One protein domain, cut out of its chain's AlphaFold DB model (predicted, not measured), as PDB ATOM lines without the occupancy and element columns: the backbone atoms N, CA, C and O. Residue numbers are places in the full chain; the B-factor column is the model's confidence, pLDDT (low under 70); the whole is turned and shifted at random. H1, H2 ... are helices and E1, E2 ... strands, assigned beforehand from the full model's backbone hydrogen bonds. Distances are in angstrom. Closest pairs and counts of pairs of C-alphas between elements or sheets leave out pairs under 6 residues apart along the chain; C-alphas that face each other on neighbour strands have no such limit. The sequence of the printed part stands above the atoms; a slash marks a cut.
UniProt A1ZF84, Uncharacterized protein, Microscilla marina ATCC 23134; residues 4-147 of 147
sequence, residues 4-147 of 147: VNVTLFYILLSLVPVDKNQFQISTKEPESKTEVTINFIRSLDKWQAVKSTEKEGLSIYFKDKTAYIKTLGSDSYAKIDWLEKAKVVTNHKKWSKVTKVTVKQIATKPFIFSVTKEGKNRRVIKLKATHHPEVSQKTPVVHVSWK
ATOM      1  N   VAL A   4     116.678 102.647  92.082       82.94
ATOM      2  CA  VAL A   4     115.406 102.051  92.513       82.94
ATOM      3  C   VAL A   4     114.323 103.120  92.521       82.94
ATOM      4  O   VAL A   4     113.256 102.911  91.943       82.94
ATOM      5  N   ASN A   5     114.633 104.293  93.070       83.56
ATOM      6  CA  ASN A   5     113.742 105.443  93.089       83.56
ATOM      7  C   ASN A   5     113.421 105.926  91.671       83.56
ATOM      8  O   ASN A   5     112.249 106.062  91.330       83.56
ATOM      9  N   VAL A   6     114.427 106.095  90.803       84.44
ATOM     10  CA  VAL A   6     114.191 106.490  89.398       84.44
ATOM     11  C   VAL A   6     113.304 105.472  88.675       84.44
ATOM     12  O   VAL A   6     112.397 105.855  87.936       84.44
ATOM     13  N   THR A   7     113.503 104.175  88.932       87.00
ATOM     14  CA  THR A   7     112.640 103.127  88.367       87.00
ATOM     15  C   THR A   7     111.205 103.245  88.876       87.00
ATOM     16  O   THR A   7     110.257 103.141  88.097       87.00
ATOM     17  N   LEU A   8     111.023 103.464  90.176       89.44
ATOM     18  CA  LEU A   8     109.704 103.639  90.771       89.44
ATOM     19  C   LEU A   8     108.969 104.828  90.135       89.44
ATOM     20  O   LEU A   8     107.821 104.664  89.726       89.44
ATOM     21  N   PHE A   9     109.639 105.971  89.950       88.75
ATOM     22  CA  PHE A   9     109.074 107.110  89.217       88.75
ATOM     23  C   PHE A   9     108.684 106.740  87.786       88.75
ATOM     24  O   PHE A   9     107.570 107.041  87.366       88.75
ATOM     25  N   TYR A  10     109.546 106.038  87.049       89.31
ATOM     26  CA  TYR A  10     109.217 105.595  85.694       89.31
ATOM     27  C   TYR A  10     107.951 104.724  85.656       89.31
ATOM     28  O   TYR A  10     107.082 104.926  84.805       89.31
ATOM     29  N   ILE A  11     107.811 103.780  86.594       91.94
ATOM     30  CA  ILE A  11     106.622 102.920  86.697       91.94
ATOM     31  C   ILE A  11     105.382 103.762  87.013       91.94
ATOM     32  O   ILE A  11     104.357 103.587  86.357       91.94
ATOM     33  N   LEU A  12     105.473 104.677  87.981       92.00
ATOM     34  CA  LEU A  12     104.374 105.564  88.370       92.00
ATOM     35  C   LEU A  12     103.858 106.369  87.175       92.00
ATOM     36  O   LEU A  12     102.671 106.306  86.861       92.00
ATOM     37  N   LEU A  13     104.761 107.054  86.472       89.69
ATOM     38  CA  LEU A  13     104.416 107.881  85.317       89.69
ATOM     39  C   LEU A  13     103.865 107.058  84.150       89.69
ATOM     40  O   LEU A  13     102.977 107.520  83.445       89.69
ATOM     41  N   SER A  14     104.353 105.829  83.965       90.56
ATOM     42  CA  SER A  14     103.875 104.947  82.895       90.56
ATOM     43  C   SER A  14     102.508 104.315  83.190       90.56
ATOM     44  O   SER A  14     101.809 103.896  82.266       90.56
ATOM     45  N   LEU A  15     102.119 104.195  84.465       91.81
ATOM     46  CA  LEU A  15     100.824 103.633  84.873       91.81
ATOM     47  C   LEU A  15      99.671 104.627  84.734       91.81
ATOM     48  O   LEU A  15      98.527 104.204  84.536       91.81
ATOM     49  N   VAL A  16      99.964 105.917  84.873       91.06
ATOM     50  CA  VAL A  16      98.977 106.989  84.789       91.06
ATOM     51  C   VAL A  16      98.606 107.208  83.314       91.06
ATOM     52  O   VAL A  16      99.497 107.371  82.481       91.06
ATOM     53  N   PRO A  17      97.309 107.173  82.952       89.69
ATOM     54  CA  PRO A  17      96.883 107.404  81.574       89.69
ATOM     55  C   PRO A  17      97.316 108.779  81.045       89.69
ATOM     56  O   PRO A  17      97.374 109.750  81.794       89.69
ATOM     57  N   VAL A  18      97.598 108.864  79.742       86.88
ATOM     58  CA  VAL A  18      98.166 110.068  79.100       86.88
ATOM     59  C   VAL A  18      97.233 111.282  79.185       86.88
ATOM     60  O   VAL A  18      97.716 112.409  79.236       86.88
ATOM     61  N   ASP A  19      95.918 111.058  79.239       89.44
ATOM     62  CA  ASP A  19      94.886 112.090  79.398       89.44
ATOM     63  C   ASP A  19      94.842 112.696  80.809       89.44
ATOM     64  O   ASP A  19      94.136 113.678  81.041       89.44
ATOM     65  N   LYS A  20      95.586 112.135  81.767       91.56
ATOM     66  CA  LYS A  20      95.642 112.639  83.138       91.56
ATOM     67  C   LYS A  20      96.799 113.606  83.302       91.56
ATOM     68  O   LYS A  20      97.959 113.276  83.068       91.56
ATOM     69  N   ASN A  21      96.470 114.803  83.767       91.94
ATOM     70  CA  ASN A  21      97.431 115.843  84.117       91.94
ATOM     71  C   ASN A  21      97.746 115.875  85.619       91.94
ATOM     72  O   ASN A  21      98.612 116.638  86.036       91.94
ATOM     73  N   GLN A  22      97.055 115.075  86.435       93.06
ATOM     74  CA  GLN A  22      97.261 115.019  87.876       93.06
ATOM     75  C   GLN A  22      97.127 113.593  88.399       93.06
ATOM     76  O   GLN A  22      96.231 112.841  88.001       93.06
ATOM     77  N   PHE A  23      98.002 113.231  89.328       94.94
ATOM     78  CA  PHE A  23      97.871 112.024  90.131       94.94
ATOM     79  C   PHE A  23      98.520 112.241  91.497       94.94
ATOM     80  O   PHE A  23      99.243 113.206  91.720       94.94
ATOM     81  N   GLN A  24      98.257 111.337  92.426       95.00
ATOM     82  CA  GLN A  24      98.780 111.377  93.779       95.00
ATOM     83  C   GLN A  24      99.413 110.033  94.104       95.00
ATOM     84  O   GLN A  24      98.901 108.984  93.696       95.00
ATOM     85  N   ILE A  25     100.494 110.066  94.874       94.25
ATOM     86  CA  ILE A  25     100.986 108.888  95.575       94.25
ATOM     87  C   ILE A  25     100.876 109.082  97.080       94.25
ATOM     88  O   ILE A  25     101.148 110.167  97.588       94.25
ATOM     89  N   SER A  26     100.521 108.010  97.773       92.94
ATOM     90  CA  SER A  26     100.604 107.898  99.223       92.94
ATOM     91  C   SER A  26     101.564 106.769  99.565       92.94
ATOM     92  O   SER A  26     101.515 105.681  98.980       92.94
ATOM     93  N   THR A  27     102.478 107.034 100.483       92.00
ATOM     94  CA  THR A  27     103.477 106.068 100.936       92.00
ATOM     95  C   THR A  27     103.813 106.315 102.402       92.00
ATOM     96  O   THR A  27     103.370 107.305 102.973       92.00
ATOM     97  N   LYS A  28     104.568 105.417 103.034       87.25
ATOM     98  CA  LYS A  28     105.048 105.611 104.407       87.25
ATOM     99  C   LYS A  28     106.540 105.879 104.383       87.25
ATOM    100  O   LYS A  28     107.274 105.133 103.738       87.25
ATOM    101  N   GLU A  29     106.981 106.913 105.085       78.69
ATOM    102  CA  GLU A  29     108.409 107.154 105.282       78.69
ATOM    103  C   GLU A  29     109.048 105.945 105.992       78.69
ATOM    104  O   GLU A  29     108.495 105.475 106.991       78.69
ATOM    105  N   PRO A  30     110.185 105.414 105.501       71.69
ATOM    106  CA  PRO A  30     110.791 104.210 106.071       71.69
ATOM    107  C   PRO A  30     111.127 104.321 107.565       71.69
ATOM    108  O   PRO A  30     110.993 103.338 108.291       71.69
ATOM    109  N   GLU A  31     111.538 105.507 108.022       75.94
ATOM    110  CA  GLU A  31     111.993 105.741 109.399       75.94
ATOM    111  C   GLU A  31     110.838 106.083 110.345       75.94
ATOM    112  O   GLU A  31     110.658 105.432 111.374       75.94
ATOM    113  N   SER A  32     110.014 107.071 109.984       79.00
ATOM    114  CA  SER A  32     108.941 107.587 110.844       79.00
ATOM    115  C   SER A  32     107.645 106.772 110.755       79.00
ATOM    116  O   SER A  32     106.781 106.877 111.623       79.00
ATOM    117  N   LYS A  33     107.484 105.960 109.697       80.81
ATOM    118  CA  LYS A  33     106.223 105.304 109.293       80.81
ATOM    119  C   LYS A  33     105.062 106.278 109.054       80.81
ATOM    120  O   LYS A  33     103.934 105.820 108.838       80.81
ATOM    121  N   THR A  34     105.331 107.582 109.053       85.25
ATOM    122  CA  THR A  34     104.355 108.633 108.780       85.25
ATOM    123  C   THR A  34     103.875 108.508 107.346       85.25
ATOM    124  O   THR A  34     104.664 108.268 106.427       85.25
ATOM    125  N   GLU A  35     102.566 108.645 107.153       87.31
ATOM    126  CA  GLU A  35     101.999 108.681 105.816       87.31
ATOM    127  C   GLU A  35     102.368 109.996 105.132       87.31
ATOM    128  O   GLU A  35     102.081 111.089 105.620       87.31
ATOM    129  N   VAL A  36     103.004 109.873 103.976       87.75
ATOM    130  CA  VAL A  36     103.383 110.980 103.119       87.75
ATOM    131  C   VAL A  36     102.597 110.890 101.833       87.75
ATOM    132  O   VAL A  36     102.602 109.875 101.134       87.75
ATOM    133  N   THR A  37     101.954 112.002 101.509       90.62
ATOM    134  CA  THR A  37     101.304 112.209 100.226       90.62
ATOM    135  C   THR A  37     102.167 113.103  99.348       90.62
ATOM    136  O   THR A  37     102.629 114.155  99.790       90.62
ATOM    137  N   ILE A  38     102.354 112.699  98.093       89.56
ATOM    138  CA  ILE A  38     103.033 113.493  97.069       89.56
ATOM    139  C   ILE A  38     102.081 113.657  95.886       89.56
ATOM    140  O   ILE A  38     101.605 112.677  95.305       89.56
ATOM    141  N   ASN A  39     101.811 114.907  95.536       91.12
ATOM    142  CA  ASN A  39     100.961 115.282  94.417       91.12
ATOM    143  C   ASN A  39     101.821 115.497  93.180       91.12
ATOM    144  O   ASN A  39     102.836 116.188  93.238       91.12
ATOM    145  N   PHE A  40     101.398 114.922  92.065       91.81
ATOM    146  CA  PHE A  40     102.043 115.063  90.773       91.81
ATOM    147  C   PHE A  40     101.137 115.858  89.854       91.81
ATOM    148  O   PHE A  40     100.001 115.460  89.596       91.81
ATOM    149  N   ILE A  41     101.655 116.969  89.345       90.50
ATOM    150  CA  ILE A  41     100.951 117.857  88.425       90.50
ATOM    151  C   ILE A  41     101.787 117.969  87.156       90.50
ATOM    152  O   ILE A  41     102.981 118.268  87.211       90.50
ATOM    153  N   ARG A  42     101.172 117.704  86.008       89.00
ATOM    154  CA  ARG A  42     101.813 117.830  84.706       89.00
ATOM    155  C   ARG A  42     101.691 119.268  84.218       89.00
ATOM    156  O   ARG A  42     100.586 119.782  84.064       89.00
ATOM    157  N   SER A  43     102.830 119.889  83.936       83.69
ATOM    158  CA  SER A  43     102.930 121.166  83.233       83.69
ATOM    159  C   SER A  43     103.685 120.928  81.931       83.69
ATOM    160  O   SER A  43     104.860 120.550  81.948       83.69
ATOM    161  N   LEU A  44     102.992 121.090  80.799       81.38
ATOM    162  CA  LEU A  44     103.473 120.684  79.473       81.38
ATOM    163  C   LEU A  44     103.861 119.186  79.469       81.38
ATOM    164  O   LEU A  44     103.009 118.321  79.673       81.38
ATOM    165  N   ASP A  45     105.147 118.868  79.318       78.94
ATOM    166  CA  ASP A  45     105.684 117.498  79.338       78.94
ATOM    167  C   ASP A  45     106.458 117.151  80.610       78.94
ATOM    168  O   ASP A  45     107.148 116.130  80.678       78.94
ATOM    169  N   LYS A  46     106.355 117.992  81.639       84.00
ATOM    170  CA  LYS A  46     107.082 117.812  82.894       84.00
ATOM    171  C   LYS A  46     106.123 117.506  84.023       84.00
ATOM    172  O   LYS A  46     105.095 118.162  84.166       84.00
ATOM    173  N   TRP A  47     106.488 116.539  84.854       87.12
ATOM    174  CA  TRP A  47     105.777 116.267  86.091       87.12
ATOM    175  C   TRP A  47     106.443 117.028  87.230       87.12
ATOM    176  O   TRP A  47     107.654 116.960  87.437       87.12
ATOM    177  N   GLN A  48     105.647 117.776  87.975       87.69
ATOM    178  CA  GLN A  48     106.061 118.398  89.217       87.69
ATOM    179  C   GLN A  48     105.489 117.575  90.364       87.69
ATOM    180  O   GLN A  48     104.277 117.416  90.459       87.69
ATOM    181  N   ALA A  49     106.365 117.040  91.203       86.81
ATOM    182  CA  ALA A  49     106.039 116.320  92.418       86.81
ATOM    183  C   ALA A  49     106.178 117.269  93.616       86.81
ATOM    184  O   ALA A  49     107.248 117.830  93.848       86.81
ATOM    185  N   VAL A  50     105.103 117.456  94.373       83.62
ATOM    186  CA  VAL A  50     105.067 118.326  95.555       83.62
ATOM    187  C   VAL A  50     104.543 117.510  96.725       83.62
ATOM    188  O   VAL A  50     103.455 116.932  96.644       83.62
ATOM    189  N   LYS A  51     105.321 117.423  97.803       81.69
ATOM    190  CA  LYS A  51     104.883 116.755  99.031       81.69
ATOM    191  C   LYS A  51     103.811 117.618  99.693       81.69
ATOM    192  O   LYS A  51     103.984 118.824  99.805       81.69
ATOM    193  N   SER A  52     102.707 117.025 100.143       76.75
ATOM    194  CA  SER A  52     101.570 117.791 100.687       76.75
ATOM    195  C   SER A  52     101.927 118.668 101.893       76.75
ATOM    196  O   SER A  52     101.231 119.640 102.160       76.75
ATOM    197  N   THR A  53     102.982 118.320 102.630       71.50
ATOM    198  CA  THR A  53     103.419 119.015 103.850       71.50
ATOM    199  C   THR A  53     104.536 120.032 103.614       71.50
ATOM    200  O   THR A  53     104.902 120.739 104.546       71.50
ATOM    201  N   GLU A  54     105.106 120.107 102.410       67.00
ATOM    202  CA  GLU A  54     106.275 120.943 102.117       67.00
ATOM    203  C   GLU A  54     105.973 121.903 100.961       67.00
ATOM    204  O   GLU A  54     105.259 121.575 100.016       67.00
ATOM    205  N   LYS A  55     106.529 123.120 101.035       60.56
ATOM    206  CA  LYS A  55     106.497 124.079  99.915       60.56
ATOM    207  C   LYS A  55     107.542 123.749  98.849       60.56
ATOM    208  O   LYS A  55     107.438 124.216  97.716       60.56
ATOM    209  N   GLU A  56     108.548 122.967  99.221       66.25
ATOM    210  CA  GLU A  56     109.599 122.517  98.323       66.25
ATOM    211  C   GLU A  56     109.126 121.293  97.540       66.25
ATOM    212  O   GLU A  56     108.460 120.392  98.049       66.25
ATOM    213  N   GLY A  57     109.435 121.295  96.250       70.94
ATOM    214  CA  GLY A  57     109.019 120.259  95.321       70.94
ATOM    215  C   GLY A  57     110.166 119.803  94.437       70.94
ATOM    216  O   GLY A  57     111.261 120.367  94.409       70.94
ATOM    217  N   LEU A  58     109.882 118.767  93.673       82.19
ATOM    218  CA  LEU A  58     110.771 118.136  92.718       82.19
ATOM    219  C   LEU A  58     110.129 118.246  91.335       82.19
ATOM    220  O   LEU A  58     108.988 117.840  91.145       82.19
ATOM    221  N   SER A  59     110.852 118.734  90.338       82.69
ATOM    222  CA  SER A  59     110.472 118.553  88.938       82.69
ATOM    223  C   SER A  59     111.166 117.310  88.395       82.69
ATOM    224  O   SER A  59     112.388 117.189  88.486       82.69
ATOM    225  N   ILE A  60     110.392 116.391  87.823       83.12
ATOM    226  CA  ILE A  60     110.892 115.187  87.172       83.12
ATOM    227  C   ILE A  60     110.255 115.026  85.795       83.12
ATOM    228  O   ILE A  60     109.043 115.146  85.613       83.12
ATOM    229  N   TYR A  61     111.077 114.732  84.798       83.94
ATOM    230  CA  TYR A  61     110.593 114.282  83.500       83.94
ATOM    231  C   TYR A  61     111.574 113.298  82.878       83.94
ATOM    232  O   TYR A  61     112.756 113.268  83.221       83.94
ATOM    233  N   PHE A  62     111.063 112.478  81.969       80.81
ATOM    234  CA  PHE A  62     111.860 111.529  81.208       80.81
ATOM    235  C   PHE A  62     111.881 111.997  79.760       80.81
ATOM    236  O   PHE A  62     110.826 112.250  79.177       80.81
ATOM    237  N   LYS A  63     113.078 112.124  79.195       82.12
ATOM    238  CA  LYS A  63     113.276 112.345  77.765       82.12
ATOM    239  C   LYS A  63     114.204 111.249  77.265       82.12
ATOM    240  O   LYS A  63     115.294 111.065  77.802       82.12
ATOM    241  N   ASP A  64     113.730 110.500  76.277       80.81
ATOM    242  CA  ASP A  64     114.403 109.319  75.744       80.81
ATOM    243  C   ASP A  64     114.757 108.313  76.854       80.81
ATOM    244  O   ASP A  64     113.872 107.717  77.472       80.81
ATOM    245  N   LYS A  65     116.052 108.124  77.122       80.19
ATOM    246  CA  LYS A  65     116.575 107.180  78.118       80.19
ATOM    247  C   LYS A  65     116.986 107.833  79.439       80.19
ATOM    248  O   LYS A  65     117.437 107.136  80.356       80.19
ATOM    249  N   THR A  66     116.801 109.144  79.544       84.56
ATOM    250  CA  THR A  66     117.369 109.966  80.608       84.56
ATOM    251  C   THR A  66     116.262 110.546  81.479       84.56
ATOM    252  O   THR A  66     115.299 111.149  80.998       84.56
ATOM    253  N   ALA A  67     116.409 110.371  82.790       87.31
ATOM    254  CA  ALA A  67     115.612 111.076  83.780       87.31
ATOM    255  C   ALA A  67     116.264 112.431  84.077       87.31
ATOM    256  O   ALA A  67     117.459 112.503  84.374       87.31
ATOM    257  N   TYR A  68     115.467 113.490  84.025       87.62
ATOM    258  CA  TYR A  68     115.861 114.846  84.379       87.62
ATOM    259  C   TYR A  68     115.150 115.228  85.664       87.62
ATOM    260  O   TYR A  68     113.919 115.257  85.715       87.62
ATOM    261  N   ILE A  69     115.934 115.517  86.695       87.31
ATOM    262  CA  ILE A  69     115.437 115.774  88.040       87.31
ATOM    263  C   ILE A  69     115.963 117.125  88.507       87.31
ATOM    264  O   ILE A  69     117.168 117.363  88.483       87.31
ATOM    265  N   LYS A  70     115.069 118.007  88.941       87.19
ATOM    266  CA  LYS A  70     115.412 119.317  89.496       87.19
ATOM    267  C   LYS A  70     114.703 119.492  90.828       87.19
ATOM    268  O   LYS A  70     113.478 119.441  90.883       87.19
ATOM    269  N   THR A  71     115.464 119.686  91.892       82.12
ATOM    270  CA  THR A  71     114.926 120.122  93.184       82.12
ATOM    271  C   THR A  71     114.604 121.615  93.110       82.12
ATOM    272  O   THR A  71     115.334 122.371  92.459       82.12
ATOM    273  N   LEU A  72     113.506 122.059  93.731       70.31
ATOM    274  CA  LEU A  72     113.251 123.494  93.899       70.31
ATOM    275  C   LEU A  72     114.436 124.118  94.656       70.31
ATOM    276  O   LEU A  72     114.883 123.565  95.653       70.31
ATOM    277  N   GLY A  73     114.975 125.227  94.145       70.88
ATOM    278  CA  GLY A  73     116.168 125.890  94.694       70.88
ATOM    279  C   GLY A  73     117.492 125.519  94.016       70.88
ATOM    280  O   GLY A  73     118.480 126.218  94.206       70.88
ATOM    281  N   SER A  74     117.530 124.478  93.178       81.00
ATOM    282  CA  SER A  74     118.643 124.284  92.240       81.00
ATOM    283  C   SER A  74     118.342 124.998  90.929       81.00
ATOM    284  O   SER A  74     117.199 124.982  90.475       81.00
ATOM    285  N   ASP A  75     119.351 125.557  90.264       81.12
ATOM    286  CA  ASP A  75     119.193 126.095  88.907       81.12
ATOM    287  C   ASP A  75     119.342 125.022  87.824       81.12
ATOM    288  O   ASP A  75     118.819 125.169  86.714       81.12
ATOM    289  N   SER A  76     119.960 123.889  88.163       84.88
ATOM    290  CA  SER A  76     120.333 122.842  87.212       84.88
ATOM    291  C   SER A  76     119.502 121.564  87.370       84.88
ATOM    292  O   SER A  76     118.948 121.268  88.426       84.88
ATOM    293  N   TYR A  77     119.396 120.799  86.281       85.50
ATOM    294  CA  TYR A  77     118.826 119.453  86.302       85.50
ATOM    295  C   TYR A  77     119.940 118.426  86.506       85.50
ATOM    296  O   TYR A  77     120.888 118.373  85.719       85.50
ATOM    297  N   ALA A  78     119.767 117.538  87.481       87.69
ATOM    298  CA  ALA A  78     120.492 116.280  87.523       87.69
ATOM    299  C   ALA A  78     119.998 115.379  86.383       87.69
ATOM    300  O   ALA A  78     118.790 115.201  86.196       87.69
ATOM    301  N   LYS A  79     120.938 114.812  85.624       88.44
ATOM    302  CA  LYS A  79     120.664 113.870  84.534       88.44
ATOM    303  C   LYS A  79     121.043 112.467  84.979       88.44
ATOM    304  O   LYS A  79     122.131 112.263  85.514       88.44
ATOM    305  N   ILE A  80     120.152 111.509  84.764       84.25
ATOM    306  CA  ILE A  80     120.402 110.101  85.069       84.25
ATOM    307  C   ILE A  80     120.044 109.272  83.838       84.25
ATOM    308  O   ILE A  80     118.862 109.076  83.548       84.25
ATOM    309  N   ASP A  81     121.059 108.745  83.150       81.12
ATOM    310  CA  ASP A  81     120.914 107.837  81.997       81.12
ATOM    311  C   ASP A  81     120.518 106.434  82.466       81.12
ATOM    312  O   ASP A  81     121.275 105.461  82.455       81.12
ATOM    313  N   TRP A  82     119.310 106.357  83.007       76.38
ATOM    314  CA  TRP A  82     118.817 105.201  83.731       76.38
ATOM    315  C   TRP A  82     118.479 104.033  82.799       76.38
ATOM    316  O   TRP A  82     118.869 102.898  83.084       76.38
ATOM    317  N   LEU A  83     117.812 104.299  81.669       72.06
ATOM    318  CA  LEU A  83     117.431 103.253  80.709       72.06
ATOM    319  C   LEU A  83     118.623 102.695  79.919       72.06
ATOM    320  O   LEU A  83     118.496 101.649  79.286       72.06
ATOM    321  N   GLU A  84     119.786 103.348  79.963       73.25
ATOM    322  CA  GLU A  84     121.030 102.780  79.427       73.25
ATOM    323  C   GLU A  84     121.654 101.757  80.381       73.25
ATOM    324  O   GLU A  84     122.298 100.804  79.950       73.25
ATOM    325  N   LYS A  85     121.410 101.912  81.687       73.88
ATOM    326  CA  LYS A  85     121.962 101.054  82.747       73.88
ATOM    327  C   LYS A  85     121.014  99.928  83.167       73.88
ATOM    328  O   LYS A  85     121.438  98.978  83.829       73.88
ATOM    329  N   ALA A  86     119.735 100.028  82.810       77.88
ATOM    330  CA  ALA A  86     118.698  99.089  83.213       77.88
ATOM    331  C   ALA A  86     117.727  98.776  82.067       77.88
ATOM    332  O   ALA A  86     117.153  99.665  81.444       77.88
ATOM    333  N   LYS A  87     117.462  97.486  81.843       85.94
ATOM    334  CA  LYS A  87     116.419  97.016  80.928       85.94
ATOM    335  C   LYS A  87     115.124  96.775  81.689       85.94
ATOM    336  O   LYS A  87     115.056  95.888  82.544       85.94
ATOM    337  N   VAL A  88     114.081  97.517  81.331       88.06
ATOM    338  CA  VAL A  88     112.727  97.319  81.860       88.06
ATOM    339  C   VAL A  88     112.014  96.242  81.054       88.06
ATOM    340  O   VAL A  88     111.897  96.327  79.834       88.06
ATOM    341  N   VAL A  89     111.514  95.225  81.746       91.06
ATOM    342  CA  VAL A  89     110.699  94.156  81.174       91.06
ATOM    343  C   VAL A  89     109.380  94.106  81.929       91.06
ATOM    344  O   VAL A  89     109.338  93.755  83.109       91.06
ATOM    345  N   THR A  90     108.295  94.455  81.249       94.38
ATOM    346  CA  THR A  90     106.936  94.314  81.775       94.38
ATOM    347  C   THR A  90     106.366  92.953  81.391       94.38
ATOM    348  O   THR A  90     106.709  92.383  80.357       94.38
ATOM    349  N   ASN A  91     105.463  92.414  82.210       95.50
ATOM    350  CA  ASN A  91     104.752  91.177  81.873       95.50
ATOM    351  C   ASN A  91     103.604  91.378  80.865       95.50
ATOM    352  O   ASN A  91     102.947  90.415  80.484       95.50
ATOM    353  N   HIS A  92     103.333  92.620  80.463       94.44
ATOM    354  CA  HIS A  92     102.269  92.961  79.530       94.44
ATOM    355  C   HIS A  92     102.615  94.249  78.762       94.44
ATOM    356  O   HIS A  92     103.217  95.164  79.321       94.44
ATOM    357  N   LYS A  93     102.205  94.348  77.488       91.19
ATOM    358  CA  LYS A  93     102.496  95.515  76.624       91.19
ATOM    359  C   LYS A  93     101.759  96.789  77.060       91.19
ATOM    360  O   LYS A  93     102.323  97.872  77.053       91.19
ATOM    361  N   LYS A  94     100.482  96.662  77.435       90.69
ATOM    362  CA  LYS A  94      99.665  97.772  77.963       90.69
ATOM    363  C   LYS A  94      99.937  97.964  79.456       90.69
ATOM    364  O   LYS A  94      99.589  97.065  80.224       90.69
ATOM    365  N   TRP A  95     100.462  99.126  79.850       92.06
ATOM    366  CA  TRP A  95     100.756  99.492  81.245       92.06
ATOM    367  C   TRP A  95      99.556  99.362  82.186       92.06
ATOM    368  O   TRP A  95      99.696  98.877  83.302       92.06
ATOM    369  N   SER A  96      98.348  99.657  81.704       87.38
ATOM    370  CA  SER A  96      97.111  99.527  82.487       87.38
ATOM    371  C   SER A  96      96.810  98.106  82.989       87.38
ATOM    372  O   SER A  96      96.043  97.958  83.946       87.38
ATOM    373  N   LYS A  97      97.408  97.084  82.354       90.31
ATOM    374  CA  LYS A  97      97.287  95.653  82.679       90.31
ATOM    375  C   LYS A  97      98.571  95.053  83.275       90.31
ATOM    376  O   LYS A  97      98.598  93.859  83.555       90.31
ATOM    377  N   VAL A  98      99.640  95.839  83.425       94.69
ATOM    378  CA  VAL A  98     100.906  95.354  83.991       94.69
ATOM    379  C   VAL A  98     100.697  94.996  85.458       94.69
ATOM    380  O   VAL A  98     100.141  95.782  86.219       94.69
ATOM    381  N   THR A  99     101.171  93.811  85.843       95.56
ATOM    382  CA  THR A  99     101.167  93.343  87.241       95.56
ATOM    383  C   THR A  99     102.565  93.053  87.777       95.56
ATOM    384  O   THR A  99     102.756  92.890  88.984       95.56
ATOM    385  N   LYS A 100     103.570  93.013  86.897       95.06
ATOM    386  CA  LYS A 100     104.971  92.788  87.249       95.06
ATOM    387  C   LYS A 100     105.891  93.585  86.327       95.06
ATOM    388  O   LYS A 100     105.805  93.468  85.104       95.06
ATOM    389  N   VAL A 101     106.824  94.319  86.926       92.75
ATOM    390  CA  VAL A 101     107.914  95.011  86.229       92.75
ATOM    391  C   VAL A 101     109.237  94.450  86.727       92.75
ATOM    392  O   VAL A 101     109.497  94.425  87.927       92.75
ATOM    393  N   THR A 102     110.060  93.957  85.809       91.81
ATOM    394  CA  THR A 102     111.396  93.429  86.096       91.81
ATOM    395  C   THR A 102     112.433  94.380  85.528       91.81
ATOM    396  O   THR A 102     112.366  94.727  84.352       91.81
ATOM    397  N   VAL A 103     113.401  94.773  86.342       89.50
ATOM    398  CA  VAL A 103     114.463  95.704  85.961       89.50
ATOM    399  C   VAL A 103     115.768  94.934  85.993       89.50
ATOM    400  O   VAL A 103     116.255  94.587  87.068       89.50
ATOM    401  N   LYS A 104     116.296  94.606  84.815       85.75
ATOM    402  CA  LYS A 104     117.564  93.886  84.677       85.75
ATOM    403  C   LYS A 104     118.689  94.904  84.556       85.75
ATOM    404  O   LYS A 104     118.731  95.642  83.575       85.75
ATOM    405  N   GLN A 105     119.579  94.943  85.532       78.94
ATOM    406  CA  GLN A 105     120.854  95.641  85.402       78.94
ATOM    407  C   GLN A 105     121.904  94.661  84.883       78.94
ATOM    408  O   GLN A 105     121.805  93.460  85.124       78.94
ATOM    409  N   ILE A 106     122.897  95.178  84.161       65.44
ATOM    410  CA  ILE A 106     123.891  94.369  83.437       65.44
ATOM    411  C   ILE A 106     124.747  93.502  84.391       65.44
ATOM    412  O   ILE A 106     125.235  92.460  83.969       65.44
ATOM    413  N   ALA A 107     124.856  93.861  85.680       57.94
ATOM    414  CA  ALA A 107     125.718  93.174  86.653       57.94
ATOM    415  C   ALA A 107     125.081  92.900  88.034       57.94
ATOM    416  O   ALA A 107     125.780  92.516  88.968       57.94
ATOM    417  N   THR A 108     123.767  93.089  88.208       74.75
ATOM    418  CA  THR A 108     123.091  92.835  89.495       74.75
ATOM    419  C   THR A 108     121.811  92.029  89.295       74.75
ATOM    420  O   THR A 108     121.205  92.028  88.218       74.75
ATOM    421  N   LYS A 109     121.388  91.306  90.344       85.38
ATOM    422  CA  LYS A 109     120.106  90.591  90.325       85.38
ATOM    423  C   LYS A 109     118.977  91.576  89.989       85.38
ATOM    424  O   LYS A 109     119.036  92.740  90.384       85.38
ATOM    425  N   PRO A 110     117.918  91.151  89.288       89.06
ATOM    426  CA  PRO A 110     116.898  92.088  88.857       89.06
ATOM    427  C   PRO A 110     116.017  92.551  90.019       89.06
ATOM    428  O   PRO A 110     115.588  91.739  90.846       89.06
ATOM    429  N   PHE A 111     115.656  93.834  90.015       90.25
ATOM    430  CA  PHE A 111     114.573  94.343  90.855       90.25
ATOM    431  C   PHE A 111     113.231  93.917  90.264       90.25
ATOM    432  O   PHE A 111     113.018  93.999  89.051       90.25
ATOM    433  N   ILE A 112     112.320  93.444  91.112       93.00
ATOM    434  CA  ILE A 112     110.998  92.979  90.687       93.00
ATOM    435  C   ILE A 112     109.937  93.764  91.442       93.00
ATOM    436  O   ILE A 112     109.731  93.544  92.630       93.00
ATOM    437  N   PHE A 113     109.215  94.621  90.734       94.69
ATOM    438  CA  PHE A 113     108.081  95.360  91.271       94.69
ATOM    439  C   PHE A 113     106.789  94.608  90.952       94.69
ATOM    440  O   PHE A 113     106.547  94.240  89.800       94.69
ATOM    441  N   SER A 114     105.953  94.372  91.960       96.44
ATOM    442  CA  SER A 114     104.560  93.963  91.768       96.44
ATOM    443  C   SER A 114     103.666  95.190  91.673       96.44
ATOM    444  O   SER A 114     103.801  96.100  92.490       96.44
ATOM    445  N   VAL A 115     102.746  95.176  90.711       96.75
ATOM    446  CA  VAL A 115     101.724  96.206  90.514       96.75
ATOM    447  C   VAL A 115     100.352  95.564  90.711       96.75
ATOM    448  O   VAL A 115      99.944  94.703  89.933       96.75
ATOM    449  N   THR A 116      99.636  95.973  91.749       96.88
ATOM    450  CA  THR A 116      98.313  95.437  92.090       96.88
ATOM    451  C   THR A 116      97.237  96.457  91.750       96.88
ATOM    452  O   THR A 116      97.379  97.645  92.036       96.88
ATOM    453  N   LYS A 117      96.148  96.009  91.121       95.50
ATOM    454  CA  LYS A 117      94.975  96.845  90.855       95.50
ATOM    455  C   LYS A 117      94.023  96.806  92.045       95.50
ATOM    456  O   LYS A 117      93.436  95.767  92.303       95.50
ATOM    457  N   GLU A 118      93.832  97.950  92.698       94.56
ATOM    458  CA  GLU A 118      92.866  98.110  93.800       94.56
ATOM    459  C   GLU A 118      91.583  98.834  93.373       94.56
ATOM    460  O   GLU A 118      90.581  98.821  94.075       94.56
ATOM    461  N   GLY A 119      91.582  99.473  92.202       92.50
ATOM    462  CA  GLY A 119      90.411 100.173  91.686       92.50
ATOM    463  C   GLY A 119      90.595 100.614  90.242       92.50
ATOM    464  O   GLY A 119      91.629 100.348  89.621       92.50
ATOM    465  N   LYS A 120      89.597 101.309  89.680       90.50
ATOM    466  CA  LYS A 120      89.675 101.843  88.306       90.50
ATOM    467  C   LYS A 120      90.921 102.721  88.143       90.50
ATOM    468  O   LYS A 120      91.786 102.399  87.326       90.50
ATOM    469  N   ASN A 121      91.071 103.696  89.039       94.06
ATOM    470  CA  ASN A 121      92.158 104.673  89.033       94.06
ATOM    471  C   ASN A 121      93.106 104.532  90.235       94.06
ATOM    472  O   ASN A 121      93.615 105.530  90.732       94.06
ATOM    473  N   ARG A 122      93.278 103.316  90.770       95.44
ATOM    474  CA  ARG A 122      94.164 103.050  91.914       95.44
ATOM    475  C   ARG A 122      95.065 101.856  91.638       95.44
ATOM    476  O   ARG A 122      94.582 100.833  91.130       95.44
ATOM    477  N   ARG A 123      96.355 101.975  91.944       96.25
ATOM    478  CA  ARG A 123      97.327 100.871  91.904       96.25
ATOM    479  C   ARG A 123      98.202 100.890  93.150       96.25
ATOM    480  O   ARG A 123      98.442 101.948  93.717       96.25
ATOM    481  N   VAL A 124      98.725  99.726  93.510       96.69
ATOM    482  CA  VAL A 124      99.745  99.577  94.551       96.69
ATOM    483  C   VAL A 124     100.997  98.989  93.948       96.69
ATOM    484  O   VAL A 124     100.932  97.996  93.223       96.69
ATOM    485  N   ILE A 125     102.132  99.606  94.243       96.25
ATOM    486  CA  ILE A 125     103.446  99.186  93.781       96.25
ATOM    487  C   ILE A 125     104.260  98.760  94.996       96.25
ATOM    488  O   ILE A 125     104.360  99.487  95.984       96.25
ATOM    489  N   LYS A 126     104.860  97.574  94.910       94.75
ATOM    490  CA  LYS A 126     105.730  97.025  95.951       94.75
ATOM    491  C   LYS A 126     106.947  96.361  95.322       94.75
ATOM    492  O   LYS A 126     106.804  95.589  94.373       94.75
ATOM    493  N   LEU A 127     108.133  96.632  95.860       93.38
ATOM    494  CA  LEU A 127     109.339  95.882  95.515       93.38
ATOM    495  C   LEU A 127     109.276  94.496  96.176       93.38
ATOM    496  O   LEU A 127     108.954  94.374  97.356       93.38
ATOM    497  N   LYS A 128     109.534  93.431  95.413       92.19
ATOM    498  CA  LYS A 128     109.616  92.070  95.950       92.19
ATOM    499  C   LYS A 128     110.985  91.837  96.585       92.19
ATOM    500  O   LYS A 128     112.010  92.035  95.938       92.19
ATOM    501  N   ALA A 129     110.981  91.283  97.794       88.56
ATOM    502  CA  ALA A 129     112.181  90.950  98.563       88.56
ATOM    503  C   ALA A 129     113.020  89.788  97.991       88.56
ATOM    504  O   ALA A 129     114.096  89.514  98.501       88.56
ATOM    505  N   THR A 130     112.562  89.101  96.938       84.31
ATOM    506  CA  THR A 130     113.141  87.828  96.466       84.31
ATOM    507  C   THR A 130     114.630  87.897  96.117       84.31
ATOM    508  O   THR A 130     115.350  86.931  96.338       84.31
ATOM    509  N   HIS A 131     115.094  89.013  95.554       84.56
ATOM    510  CA  HIS A 131     116.495  89.167  95.146       84.56
ATOM    511  C   HIS A 131     117.275  90.199  95.959       84.56
ATOM    512  O   HIS A 131     118.499  90.140  95.937       84.56
ATOM    513  N   HIS A 132     116.566  91.114  96.626       86.81
ATOM    514  CA  HIS A 132     117.112  92.277  97.337       86.81
ATOM    515  C   HIS A 132     116.256  92.574  98.582       86.81
ATOM    516  O   HIS A 132     115.476  93.536  98.579       86.81
ATOM    517  N   PRO A 133     116.270  91.704  99.606       86.75
ATOM    518  CA  PRO A 133     115.426  91.860 100.792       86.75
ATOM    519  C   PRO A 133     115.719  93.154 101.561       86.75
ATOM    520  O   PRO A 133     114.784  93.847 101.959       86.75
ATOM    521  N   GLU A 134     116.986  93.537 101.694       88.00
ATOM    522  CA  GLU A 134     117.434  94.769 102.350       88.00
ATOM    523  C   GLU A 134     116.935  96.029 101.632       88.00
ATOM    524  O   GLU A 134     116.443  96.964 102.267       88.00
ATOM    525  N   VAL A 135     116.976  96.038 100.296       86.12
ATOM    526  CA  VAL A 135     116.435  97.143  99.492       86.12
ATOM    527  C   VAL A 135     114.912  97.166  99.585       86.12
ATOM    528  O   VAL A 135     114.311  98.232  99.711       86.12
ATOM    529  N   SER A 136     114.270  95.996  99.572       85.31
ATOM    530  CA  SER A 136     112.817  95.870  99.701       85.31
ATOM    531  C   SER A 136     112.282  96.354 101.046       85.31
ATOM    532  O   SER A 136     111.140  96.796 101.083       85.31
ATOM    533  N   GLN A 137     113.055  96.260 102.130       84.62
ATOM    534  CA  GLN A 137     112.652  96.776 103.443       84.62
ATOM    535  C   GLN A 137     112.718  98.306 103.506       84.62
ATOM    536  O   GLN A 137     111.883  98.928 104.157       84.62
ATOM    537  N   LYS A 138     113.682  98.909 102.801       84.31
ATOM    538  CA  LYS A 138     113.856 100.368 102.723       84.31
ATOM    539  C   LYS A 138     112.978 101.026 101.658       84.31
ATOM    540  O   LYS A 138     112.734 102.224 101.722       84.31
ATOM    541  N   THR A 139     112.513 100.256 100.675       86.19
ATOM    542  CA  THR A 139     111.639 100.750  99.607       86.19
ATOM    543  C   THR A 139     110.189 100.674 100.072       86.19
ATOM    544  O   THR A 139     109.667  99.567 100.246       86.19
ATOM    545  N   PRO A 140     109.503 101.809 100.259       87.69
ATOM    546  CA  PRO A 140     108.165 101.787 100.808       87.69
ATOM    547  C   PRO A 140     107.144 101.291  99.774       87.69
ATOM    548  O   PRO A 140     107.359 101.332  98.559       87.69
ATOM    549  N   VAL A 141     106.007 100.802 100.268       93.00
ATOM    550  CA  VAL A 141     104.854 100.480  99.419       93.00
ATOM    551  C   VAL A 141     104.224 101.787  98.954       93.00
ATOM    552  O   VAL A 141     104.009 102.698  99.757       93.00
ATOM    553  N   VAL A 142     103.934 101.886  97.660       94.88
ATOM    554  CA  VAL A 142     103.388 103.105  97.060       94.88
ATOM    555  C   VAL A 142     101.983 102.850  96.552       94.88
ATOM    556  O   VAL A 142     101.773 101.996  95.691       94.88
ATOM    557  N   HIS A 143     101.032 103.627  97.053       95.94
ATOM    558  CA  HIS A 143      99.663 103.674  96.563       95.94
ATOM    559  C   HIS A 143      99.555 104.837  95.586       95.94
ATOM    560  O   HIS A 143      99.737 105.981  95.980       95.94
ATOM    561  N   VAL A 144      99.275 104.566  94.315       95.62
ATOM    562  CA  VAL A 144      99.086 105.594  93.285       95.62
ATOM    563  C   VAL A 144      97.614 105.710  92.925       95.62
ATOM    564  O   VAL A 144      96.917 104.702  92.765       95.62
ATOM    565  N   SER A 145      97.137 106.943  92.780       96.00
ATOM    566  CA  SER A 145      95.762 107.234  92.386       96.00
ATOM    567  C   SER A 145      95.652 108.451  91.472       96.00
ATOM    568  O   SER A 145      96.452 109.373  91.572       96.00
ATOM    569  N   TRP A 146      94.666 108.462  90.576       95.25
ATOM    570  CA  TRP A 146      94.393 109.583  89.665       95.25
ATOM    571  C   TRP A 146      92.883 109.815  89.506       95.25
ATOM    572  O   TRP A 146      92.072 108.933  89.811       95.25
ATOM    573  N   LYS A 147      92.486 111.002  89.040       85.88
ATOM    574  CA  LYS A 147      91.083 111.336  88.742       85.88
ATOM    575  C   LYS A 147      90.856 111.394  87.244       85.88
ATOM    576  O   LYS A 147      91.586 112.118  86.548       85.88
TER     577      LYS A 147
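This is residues 4 to 147 of the 147 residues of an uncharacterized protein of Microscilla marina ATCC 23134 (UniProt A1ZF84). A single large sheet of eleven strands curls like part of a barrel round the helix H1, which fills the middle. Its two edge strands, E6 and E7, do not pair with each other, and the short helix H2 sits in the gap between them; the small helix H3 lies outside the ring, by E9 and E10. The printed part has 144 residues, with three named helices and eleven named strands in the order H1, E1 to E6, H2, E7 to E10, H3, E11. The sheet's order is E6, E5, E4, E3, E2, E1, E11, E10, E9, E8, E7, antiparallel throughout, and the class is mixed, helices and strands. The whole is compact and rounded, with a radius of gyration of the C-alphas of 14.9 A and spans of 37 by 34 by 32 A.

The sheet holds E1, residues 22 to 28, E2, 35 to 43 and 25.8 A long, E3, 46 to 51, E4, 57 to 63, E5, 66 to 71, E6, 78 to 80, E7, 86 to 90, E8, 100 to 105, E9, 108 to 119 and 33.6 A long, E10, 122 to 127, and E11, 142 to 146. H1, residues 4 to 15, is 16.5 A long and begins at C-alpha 4, (115.406, 102.051, 92.513). H2 is residues 82 to 85 and H3 residues 133 to 138. E11 ends at C-alpha 146, (94.393, 109.583, 89.665).

The strongly twisted sheet has two meanders, each strand the antiparallel neighbour of the one before: E1 to E6, and E7 to E10. E11 is the antiparallel neighbour of E1 and of E10: N 24 of E1 and O 145 of E11 are 2.8 A apart, and N 125 of E10 and O 142 of E11 are 2.8 A apart, both within hydrogen-bond range. E6 and E7 are apart. H1 is on one face of the sheet, two layers, and the sheet curls round it; the closest C-alphas of H1 and E11 are those of Leu 12 and Val 144, 7.2 A, and of H1 and E5 those of Val 6 and Ala 67, 7.4 A. H1 and H2 are close but not clearly touching, with the C-alphas of Val 6 and Trp 82 closest at 7.4 A. H2 stands at the sheet's level, with a height over the sheet of 1.6 A on a local plane fitted to only just enough C-alphas, 6. H3 only grazes the sheet; its closest C-alphas with E10 are Ser 136 and Leu 127, 5.4 A. In H1 and H3 every O i to N i+4 pair is within hydrogen-bond range; H2 is too short for such a pair.

The C-alphas farthest apart, of Asp 75 and Thr 130, are 39.5 A apart. The printed part has no cut, and no link is long. Mean pLDDT of the printed part is 86.5; residues 54 to 56 and 106 to 107 are under 70.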